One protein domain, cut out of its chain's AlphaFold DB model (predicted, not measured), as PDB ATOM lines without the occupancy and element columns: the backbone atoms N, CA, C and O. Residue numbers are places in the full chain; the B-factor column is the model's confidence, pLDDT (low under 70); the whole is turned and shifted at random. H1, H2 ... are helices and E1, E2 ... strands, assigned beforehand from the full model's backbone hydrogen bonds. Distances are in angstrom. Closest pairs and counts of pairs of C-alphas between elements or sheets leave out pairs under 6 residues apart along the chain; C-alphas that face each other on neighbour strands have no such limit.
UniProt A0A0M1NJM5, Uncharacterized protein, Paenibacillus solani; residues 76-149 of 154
ATOM      1  N   GLN A  76      20.903 101.454   4.593       74.94
ATOM      2  CA  GLN A  76      21.665 100.471   5.367       74.94
ATOM      3  C   GLN A  76      22.356 101.058   6.604       74.94
ATOM      4  O   GLN A  76      22.274 100.475   7.679       74.94
ATOM      5  N   TYR A  77      22.988 102.228   6.494       79.88
ATOM      6  CA  TYR A  77      23.654 102.871   7.631       79.88
ATOM      7  C   TYR A  77      22.653 103.284   8.718       79.88
ATOM      8  O   TYR A  77      22.934 103.175   9.911       79.88
ATOM      9  N   LEU A  78      21.471 103.753   8.312       81.38
ATOM     10  CA  LEU A  78      20.415 104.150   9.240       81.38
ATOM     11  C   LEU A  78      19.797 102.922   9.928       81.38
ATOM     12  O   LEU A  78      19.585 102.949  11.141       81.38
ATOM     13  N   MET A  79      19.583 101.834   9.184       81.69
ATOM     14  CA  MET A  79      19.150 100.544   9.735       81.69
ATOM     15  C   MET A  79      20.162  99.992  10.746       81.69
ATOM     16  O   MET A  79      19.768  99.657  11.863       81.69
ATOM     17  N   ASP A  80      21.454  99.988  10.408       84.31
ATOM     18  CA  ASP A  80      22.526  99.530  11.300       84.31
ATOM     19  C   ASP A  80      22.607 100.382  12.574       84.31
ATOM     20  O   ASP A  80      22.755  99.855  13.679       84.31
ATOM     21  N   LEU A  81      22.453 101.706  12.453       84.81
ATOM     22  CA  LEU A  81      22.444 102.610  13.603       84.81
ATOM     23  C   LEU A  81      21.270 102.305  14.547       84.81
ATOM     24  O   LEU A  81      21.468 102.193  15.761       84.81
ATOM     25  N   ILE A  82      20.062 102.130  14.004       85.62
ATOM     26  CA  ILE A  82      18.876 101.788  14.802       85.62
ATOM     27  C   ILE A  82      19.052 100.408  15.437       85.62
ATOM     28  O   ILE A  82      18.831 100.261  16.637       85.62
ATOM     29  N   GLN A  83      19.519  99.417  14.681       85.75
ATOM     30  CA  GLN A  83      19.740  98.064  15.189       85.75
ATOM     31  C   GLN A  83      20.829  98.014  16.271       85.75
ATOM     32  O   GLN A  83      20.737  97.220  17.206       85.75
ATOM     33  N   SER A  84      21.840  98.885  16.190       86.44
ATOM     34  CA  SER A  84      22.890  99.007  17.210       86.44
ATOM     35  C   SER A  84      22.421  99.688  18.504       86.44
ATOM     36  O   SER A  84      23.124  99.653  19.517       86.44
ATOM     37  N   THR A  85      21.232 100.299  18.498       85.88
ATOM     38  CA  THR A  85      20.654 100.940  19.679       85.88
ATOM     39  C   THR A  85      20.107  99.875  20.631       85.88
ATOM     40  O   THR A  85      19.294  99.029  20.260       85.88
ATOM     41  N   GLY A  86      20.546  99.910  21.891       84.38
ATOM     42  CA  GLY A  86      20.129  98.935  22.900       84.38
ATOM     43  C   GLY A  86      18.607  98.892  23.076       84.38
ATOM     44  O   GLY A  86      17.984  99.918  23.338       84.38
ATOM     45  N   GLY A  87      18.024  97.697  22.962       82.81
ATOM     46  CA  GLY A  87      16.580  97.463  23.086       82.81
ATOM     47  C   GLY A  87      15.852  97.206  21.763       82.81
ATOM     48  O   GLY A  87      14.705  96.772  21.798       82.81
ATOM     49  N   VAL A  88      16.506  97.399  20.613       85.81
ATOM     50  CA  VAL A  88      15.938  97.075  19.295       85.81
ATOM     51  C   VAL A  88      16.202  95.603  18.955       85.81
ATOM     52  O   VAL A  88      17.349  95.172  18.901       85.81
ATOM     53  N   GLN A  89      15.140  94.816  18.736       85.25
ATOM     54  CA  GLN A  89      15.260  93.393  18.370       85.25
ATOM     55  C   GLN A  89      15.382  93.177  16.857       85.25
ATOM     56  O   GLN A  89      16.167  92.342  16.412       85.25
ATOM     57  N   GLN A  90      14.600  93.915  16.068       84.62
ATOM     58  CA  GLN A  90      14.553  93.790  14.616       84.62
ATOM     59  C   GLN A  90      14.157  95.128  13.992       84.62
ATOM     60  O   GLN A  90      13.369  95.878  14.565       84.62
ATOM     61  N   VAL A  91      14.706  95.408  12.813       85.94
ATOM     62  CA  VAL A  91      14.374  96.574  11.992       85.94
ATOM     63  C   VAL A  91      14.078  96.069  10.584       85.94
ATOM     64  O   VAL A  91      14.717  95.121  10.130       85.94
ATOM     65  N   SER A  92      13.100  96.676   9.918       83.88
ATOM     66  CA  SER A  92      12.755  96.379   8.530       83.88
ATOM     67  C   SER A  92      12.502  97.671   7.762       83.88
ATOM     68  O   SER A  92      11.842  98.583   8.274       83.88
ATOM     69  N   SER A  93      13.041  97.743   6.544       82.56
ATOM     70  CA  SER A  93      12.836  98.871   5.643       82.56
ATOM     71  C   SER A  93      11.565  98.679   4.820       82.56
ATOM     72  O   SER A  93      11.322  97.620   4.237       82.56
ATOM     73  N   VAL A  94      10.749  99.731   4.761       81.81
ATOM     74  CA  VAL A  94       9.509  99.752   3.984       81.81
ATOM     75  C   VAL A  94       9.440 101.036   3.173       81.81
ATOM     76  O   VAL A  94       9.436 102.135   3.729       81.81
ATOM     77  N   MET A  95       9.299 100.902   1.858       79.50
ATOM     78  CA  MET A  95       9.121 102.027   0.948       79.50
ATOM     79  C   MET A  95       7.643 102.203   0.607       79.50
ATOM     80  O   MET A  95       7.036 101.334  -0.008       79.50
ATOM     81  N   LEU A  96       7.055 103.343   0.961       80.88
ATOM     82  CA  LEU A  96       5.668 103.658   0.616       80.88
ATOM     83  C   LEU A  96       5.620 104.548  -0.626       80.88
ATOM     84  O   LEU A  96       6.252 105.599  -0.679       80.88
ATOM     85  N   SER A  97       4.831 104.143  -1.612       79.25
ATOM     86  CA  SER A  97       4.584 104.909  -2.831       79.25
ATOM     87  C   SER A  97       3.108 104.846  -3.216       79.25
ATOM     88  O   SER A  97       2.319 104.089  -2.650       79.25
ATOM     89  N   ARG A  98       2.705 105.672  -4.178       80.75
ATOM     90  CA  ARG A  98       1.378 105.612  -4.793       80.75
ATOM     91  C   ARG A  98       1.546 105.340  -6.273       80.75
ATOM     92  O   ARG A  98       2.247 106.083  -6.956       80.75
ATOM     93  N   MET A  99       0.894 104.293  -6.757       77.06
ATOM     94  CA  MET A  99       0.925 103.906  -8.164       77.06
ATOM     95  C   MET A  99      -0.493 103.826  -8.715       77.06
ATOM     96  O   MET A  99      -1.438 103.498  -8.000       77.06
ATOM     97  N   TYR A 100      -0.645 104.122  -9.999       75.56
ATOM     98  CA  TYR A 100      -1.893 103.883 -10.712       75.56
ATOM     99  C   TYR A 100      -1.865 102.455 -11.249       75.56
ATOM    100  O   TYR A 100      -0.973 102.101 -12.019       75.56
ATOM    101  N   ALA A 101      -2.817 101.629 -10.820       73.25
ATOM    102  CA  ALA A 101      -3.081 100.356 -11.475       73.25
ATOM    103  C   ALA A 101      -3.976 100.635 -12.688       73.25
ATOM    104  O   ALA A 101      -4.926 101.404 -12.566       73.25
ATOM    105  N   ASN A 102      -3.670 100.033 -13.841       64.31
ATOM    106  CA  ASN A 102      -4.295 100.368 -15.129       64.31
ATOM    107  C   ASN A 102      -5.837 100.340 -15.117       64.31
ATOM    108  O   ASN A 102      -6.451 101.116 -15.842       64.31
ATOM    109  N   ASP A 103      -6.451  99.519 -14.259       65.75
ATOM    110  CA  ASP A 103      -7.910  99.360 -14.167       65.75
ATOM    111  C   ASP A 103      -8.562 100.144 -13.011       65.75
ATOM    112  O   ASP A 103      -9.777 100.075 -12.812       65.75
ATOM    113  N   LEU A 104      -7.785 100.904 -12.229       65.94
ATOM    114  CA  LEU A 104      -8.295 101.724 -11.128       65.94
ATOM    115  C   LEU A 104      -8.181 103.214 -11.450       65.94
ATOM    116  O   LEU A 104      -7.095 103.773 -11.577       65.94
ATOM    117  N   ALA A 105      -9.326 103.901 -11.444       66.75
ATOM    118  CA  ALA A 105      -9.414 105.358 -11.579       66.75
ATOM    119  C   ALA A 105      -8.854 106.139 -10.366       66.75
ATOM    120  O   ALA A 105      -8.950 107.365 -10.318       66.75
ATOM    121  N   ALA A 106      -8.286 105.448  -9.373       74.50
ATOM    122  CA  ALA A 106      -7.720 106.030  -8.163       74.50
ATOM    123  C   ALA A 106      -6.304 105.484  -7.907       74.50
ATOM    124  O   ALA A 106      -6.061 104.296  -8.125       74.50
ATOM    125  N   PRO A 107      -5.369 106.323  -7.417       74.19
ATOM    126  CA  PRO A 107      -4.033 105.870  -7.056       74.19
ATOM    127  C   PRO A 107      -4.107 104.869  -5.896       74.19
ATOM    128  O   PRO A 107      -4.735 105.135  -4.869       74.19
ATOM    129  N   VAL A 108      -3.431 103.735  -6.051       78.75
ATOM    130  CA  VAL A 108      -3.314 102.682  -5.039       78.75
ATOM    131  C   VAL A 108      -2.032 102.906  -4.241       78.75
ATOM    132  O   VAL A 108      -0.984 103.228  -4.803       78.75
ATOM    133  N   ALA A 109      -2.112 102.761  -2.919       79.31
ATOM    134  CA  ALA A 109      -0.930 102.756  -2.068       79.31
ATOM    135  C   ALA A 109      -0.164 101.442  -2.271       79.31
ATOM    136  O   ALA A 109      -0.735 100.362  -2.135       79.31
ATOM    137  N   VAL A 110       1.120 101.544  -2.597       79.38
ATOM    138  CA  VAL A 110       2.020 100.410  -2.806       79.38
ATOM    139  C   VAL A 110       3.123 100.485  -1.763       79.38
ATOM    140  O   VAL A 110       3.743 101.533  -1.589       79.38
ATOM    141  N   ALA A 111       3.363  99.374  -1.075       80.94
ATOM    142  CA  ALA A 111       4.479  99.224  -0.154       80.94
ATOM    143  C   ALA A 111       5.516  98.278  -0.774       80.94
ATOM    144  O   ALA A 111       5.203  97.133  -1.085       80.94
ATOM    145  N   GLY A 112       6.739  98.764  -0.972       80.00
ATOM    146  CA  GLY A 112       7.908  97.928  -1.216       80.00
ATOM    147  C   GLY A 112       8.437  97.437   0.122       80.00
ATOM    148  O   GLY A 112       8.798  98.254   0.965       80.00
ATOM    149  N   ILE A 113       8.434  96.124   0.323       81.62
ATOM    150  CA  ILE A 113       8.793  95.486   1.592       81.62
ATOM    151  C   ILE A 113       9.883  94.445   1.369       81.62
ATOM    152  O   ILE A 113       9.944  93.802   0.313       81.62
ATOM    153  N   GLU A 114      10.734  94.275   2.371       78.31
ATOM    154  CA  GLU A 114      11.730  93.214   2.385       78.31
ATOM    155  C   GLU A 114      11.125  91.874   2.827       78.31
ATOM    156  O   GLU A 114      10.029  91.786   3.386       78.31
ATOM    157  N   ASN A 115      11.840  90.789   2.525       77.06
ATOM    158  CA  ASN A 115      11.438  89.434   2.892       77.06
ATOM    159  C   ASN A 115      11.882  89.096   4.325       77.06
ATOM    160  O   ASN A 115      12.672  88.176   4.541       77.06
ATOM    161  N   ASP A 116      11.411  89.874   5.292       81.69
ATOM    162  CA  ASP A 116      11.747  89.725   6.706       81.69
ATOM    163  C   ASP A 116      10.507  89.412   7.564       81.69
ATOM    164  O   ASP A 116       9.361  89.639   7.167       81.69
ATOM    165  N   ALA A 117      10.738  88.861   8.759       82.12
ATOM    166  CA  ALA A 117       9.671  88.406   9.650       82.12
ATOM    167  C   ALA A 117       8.762  89.546  10.151       82.12
ATOM    168  O   ALA A 117       7.574  89.314  10.385       82.12
ATOM    169  N   LEU A 118       9.289  90.768  10.281       83.38
ATOM    170  CA  LEU A 118       8.538  91.934  10.742       83.38
ATOM    171  C   LEU A 118       7.583  92.422   9.648       83.38
ATOM    172  O   LEU A 118       6.398  92.644   9.909       83.38
ATOM    173  N   SER A 119       8.070  92.499   8.406       81.00
ATOM    174  CA  SER A 119       7.252  92.791   7.225       81.00
ATOM    175  C   SER A 119       6.150  91.753   7.027       81.00
ATOM    176  O   SER A 119       4.990  92.126   6.843       81.00
ATOM    177  N   MET A 120       6.482  90.458   7.116       81.75
ATOM    178  CA  MET A 120       5.497  89.367   7.022       81.75
ATOM    179  C   MET A 120       4.419  89.466   8.096       81.75
ATOM    180  O   MET A 120       3.242  89.271   7.805       81.75
ATOM    181  N   SER A 121       4.810  89.790   9.329       81.31
ATOM    182  CA  SER A 121       3.875  89.942  10.442       81.31
ATOM    183  C   SER A 121       2.934  91.134  10.260       81.31
ATOM    184  O   SER A 121       1.750  91.026  10.570       81.31
ATOM    185  N   ARG A 122       3.434  92.262   9.748       81.31
ATOM    186  CA  ARG A 122       2.639  93.481   9.566       81.31
ATOM    187  C   ARG A 122       1.678  93.395   8.383       81.31
ATOM    188  O   ARG A 122       0.538  93.835   8.486       81.31
ATOM    189  N   TYR A 123       2.153  92.873   7.254       79.12
ATOM    190  CA  TYR A 123       1.393  92.835   6.001       79.12
ATOM    191  C   TYR A 123       0.706  91.487   5.745       79.12
ATOM    192  O   TYR A 123       0.013  91.336   4.741       79.12
ATOM    193  N   HIS A 124       0.870  90.518   6.653       80.31
ATOM    194  CA  HIS A 124       0.194  89.212   6.661       80.31
ATOM    195  C   HIS A 124       0.298  88.418   5.347       80.31
ATOM    196  O   HIS A 124      -0.605  87.650   5.007       80.31
ATOM    197  N   PHE A 125       1.398  88.570   4.605       74.88
ATOM    198  CA  PHE A 125       1.646  87.780   3.397       74.88
ATOM    199  C   PHE A 125       2.315  86.448   3.758       74.88
ATOM    200  O   PHE A 125       3.202  86.374   4.606       74.88
ATOM    201  N   THR A 126       1.865  85.366   3.119       64.94
ATOM    202  CA  THR A 126       2.280  83.986   3.451       64.94
ATOM    203  C   THR A 126       3.314  83.411   2.488       64.94
ATOM    204  O   THR A 126       3.972  82.421   2.803       64.94
ATOM    205  N   ALA A 127       3.484  84.030   1.321       64.75
ATOM    206  CA  ALA A 127       4.472  83.649   0.329       64.75
ATOM    207  C   ALA A 127       5.055  84.917  -0.288       64.75
ATOM    208  O   ALA A 127       4.299  85.783  -0.715       64.75
ATOM    209  N   TYR A 128       6.384  85.021  -0.335       61.34
ATOM    210  CA  TYR A 128       7.046  86.131  -1.010       61.34
ATOM    211  C   TYR A 128       6.793  85.995  -2.515       61.34
ATOM    212  O   TYR A 128       7.293  85.039  -3.130       61.34
ATOM    213  N   PRO A 129       6.010  86.892  -3.134       58.34
ATOM    214  CA  PRO A 129       5.948  86.922  -4.576       58.34
ATOM    215  C   PRO A 129       7.355  87.311  -5.039       58.34
ATOM    216  O   PRO A 129       7.916  88.272  -4.530       58.34
ATOM    217  N   GLY A 130       7.984  86.523  -5.916       61.19
ATOM    218  CA  GLY A 130       9.366  86.771  -6.355       61.19
ATOM    219  C   GLY A 130       9.580  88.182  -6.929       61.19
ATOM    220  O   GLY A 130       8.683  89.011  -6.932       61.19
ATOM    221  N   SER A 131      10.744  88.463  -7.515       54.72
ATOM    222  CA  SER A 131      11.219  89.822  -7.868       54.72
ATOM    223  C   SER A 131      10.320  90.723  -8.755       54.72
ATOM    224  O   SER A 131      10.741  91.823  -9.105       54.72
ATOM    225  N   ARG A 132       9.126  90.280  -9.178       55.16
ATOM    226  CA  ARG A 132       8.110  91.056  -9.916       55.16
ATOM    227  C   ARG A 132       6.654  90.781  -9.512       55.16
ATOM    228  O   ARG A 132       5.755  91.251 -10.205       55.16
ATOM    229  N   GLY A 133       6.393  89.977  -8.486       58.66
ATOM    230  CA  GLY A 133       5.012  89.677  -8.115       58.66
ATOM    231  C   GLY A 133       4.473  90.689  -7.103       58.66
ATOM    232  O   GLY A 133       5.216  91.225  -6.287       58.66
ATOM    233  N   VAL A 134       3.175  90.963  -7.193       64.12
ATOM    234  CA  VAL A 134       2.459  91.896  -6.319       64.12
ATOM    235  C   VAL A 134       1.441  91.082  -5.538       64.12
ATOM    236  O   VAL A 134       0.656  90.354  -6.147       64.12
ATOM    237  N   ASP A 135       1.473  91.185  -4.211       67.44
ATOM    238  CA  ASP A 135       0.406  90.669  -3.359       67.44
ATOM    239  C   ASP A 135      -0.539  91.820  -3.007       67.44
ATOM    240  O   ASP A 135      -0.102  92.947  -2.752       67.44
ATOM    241  N   CYS A 136      -1.840  91.555  -3.049       67.94
ATOM    242  CA  CYS A 136      -2.859  92.578  -2.880       67.94
ATOM    243  C   CYS A 136      -3.734  92.252  -1.677       67.94
ATOM    244  O   CYS A 136      -4.334  91.182  -1.573       67.94
ATOM    245  N   GLU A 137      -3.883  93.234  -0.793       66.62
ATOM    246  CA  GLU A 137      -4.731  93.073   0.374       66.62
ATOM    247  C   GLU A 137      -6.209  92.954  -0.031       66.62
ATOM    248  O   GLU A 137      -6.716  93.668  -0.904       66.62
ATOM    249  N   ARG A 138      -6.932  92.049   0.637       57.72
ATOM    250  CA  ARG A 138      -8.303  91.638   0.285       57.72
ATOM    251  C   ARG A 138      -9.287  92.815   0.170       57.72
ATOM    252  O   ARG A 138     -10.237  92.740  -0.607       57.72
ATOM    253  N   ILE A 139      -9.061  93.895   0.921       55.44
ATOM    254  CA  ILE A 139      -9.869  95.125   0.887       55.44
ATOM    255  C   ILE A 139      -9.618  95.914  -0.408       55.44
ATOM    256  O   ILE A 139     -10.577  96.345  -1.049       55.44
ATOM    257  N   ALA A 140      -8.358  96.042  -0.834       57.00
ATOM    258  CA  ALA A 140      -7.986  96.706  -2.081       57.00
ATOM    259  C   ALA A 140      -8.440  95.893  -3.307       57.00
ATOM    260  O   ALA A 140      -9.014  96.453  -4.241       57.00
ATOM    261  N   CYS A 141      -8.307  94.561  -3.266       57.84
ATOM    262  CA  CYS A 141      -8.785  93.677  -4.335       57.84
ATOM    263  C   CYS A 141     -10.293  93.761  -4.577       57.84
ATOM    264  O   CYS A 141     -10.728  93.612  -5.716       57.84
ATOM    265  N   ARG A 142     -11.102  94.007  -3.538       52.47
ATOM    266  CA  ARG A 142     -12.568  94.058  -3.665       52.47
ATOM    267  C   ARG A 142     -13.046  95.255  -4.497       52.47
ATOM    268  O   ARG A 142     -14.067  95.150  -5.168       52.47
ATOM    269  N   GLY A 143     -12.293  96.358  -4.487       46.69
ATOM    270  CA  GLY A 143     -12.510  97.503  -5.379       46.69
ATOM    271  C   GLY A 143     -12.084  97.226  -6.826       46.69
ATOM    272  O   GLY A 143     -12.729  97.706  -7.751       46.69
ATOM    273  N   VAL A 144     -11.061  96.387  -7.021       49.41
ATOM    274  CA  VAL A 144     -10.588  95.944  -8.347       49.41
ATOM    275  C   VAL A 144     -11.592  94.989  -9.001       49.41
ATOM    276  O   VAL A 144     -11.887  95.116 -10.184       49.41
ATOM    277  N   THR A 145     -12.202  94.078  -8.234       42.91
ATOM    278  CA  THR A 145     -13.204  93.139  -8.784       42.91
ATOM    279  C   THR A 145     -14.554  93.794  -9.084       42.91
ATOM    280  O   THR A 145     -15.312  93.268  -9.889       42.91
ATOM    281  N   ALA A 146     -14.871  94.938  -8.465       37.97
ATOM    282  CA  ALA A 146     -16.117  95.668  -8.721       37.97
ATOM    283  C   ALA A 146     -16.066  96.546  -9.988       37.97
ATOM    284  O   ALA A 146     -17.117  96.926 -10.499       37.97
ATOM    285  N   ALA A 147     -14.867  96.856 -10.498       38.31
ATOM    286  CA  ALA A 147     -14.664  97.584 -11.754       38.31
ATOM    287  C   ALA A 147     -14.516  96.652 -12.977       38.31
ATOM    288  O   ALA A 147     -14.704  97.089 -14.107       38.31
ATOM    289  N   GLY A 148     -14.243  95.359 -12.759       33.38
ATOM    290  CA  GLY A 148     -14.152  94.328 -13.799       33.38
ATOM    291  C   GLY A 148     -15.516  93.778 -14.223       33.38
ATOM    292  O   GLY A 148     -15.769  92.582 -14.109       33.38
ATOM    293  N   GLY A 149     -16.416  94.652 -14.671       31.61
ATOM    294  CA  GLY A 149     -17.639  94.263 -15.365       31.61
ATOM    295  C   GLY A 149     -17.416  94.255 -16.875       31.61
ATOM    296  O   GLY A 149     -17.352  95.319 -17.474       31.61
TER     297      GLY A 149
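AT A GLANCE: This is residues 76 to 149 of the 154 residues of an uncharacterized protein of Paenibacillus solani (UniProt A0A0M1NJM5). A two-stranded hairpin, E1 and E2, forms the middle of a drawn-out, loose structure, with helix H1 at one far end and helix H3 at the other. The short helix H2 sits off one side of the hairpin, near the end of E2, and no helix touches another. The printed part has 74 residues, with three named helices and two named strands in the order H1, E1, E2, H2, H3; the sheet, E1 - E2, is antiparallel, and the class is mixed, helices and strands. The whole is loose, with a radius of gyration of the C-alphas of 15.6 A, and a rod in outline, spanning 54 by 22 by 21 A.

IN THESE COORDINATES: E1 is residues 94 to 99, 15.4 A long, and begins at C-alpha 94 (9.509, 99.752, 3.984). E2 is residues 108 to 113, 15.6 A. H2 is residues 117 to 123, H1 residues 76 to 83, from C-alpha 76 (21.665, 100.471, 5.367). H3, residues 138 to 147, is 14.9 A long and ends at C-alpha 147 (-14.664, 97.584, -11.754).

HOW THE PARTS SIT: E1 and E2 form a hairpin, antiparallel at 153 degrees; N 97 and O 110 are 2.8 A apart, within hydrogen-bond range, as are N 110 and O 97, 2.8 A. The closest C-alphas of E2 and H2, those of Ile 113 and Ser 119, are 6.4 A apart. E1 and H2 are only just apart, closest 8.0 A, and E2 and H3 only just, closest 8.1 A. H1 is apart from E2, H2 and H3. Every O i to N i+4 pair is within hydrogen-bond range in H1 and H2; in H3, 4 of 6 are.

THE WHOLE: The C-alphas of Gly 86 and Gly 149, the two farthest apart, are 54.0 A apart. Residues 84 to 89 stand free. The link from H2 to H3, residues 124 to 137, is long. The printed part has no cut. Its mean pLDDT is 71.5, and residues 102 to 105 and 126 to 149 are under 70.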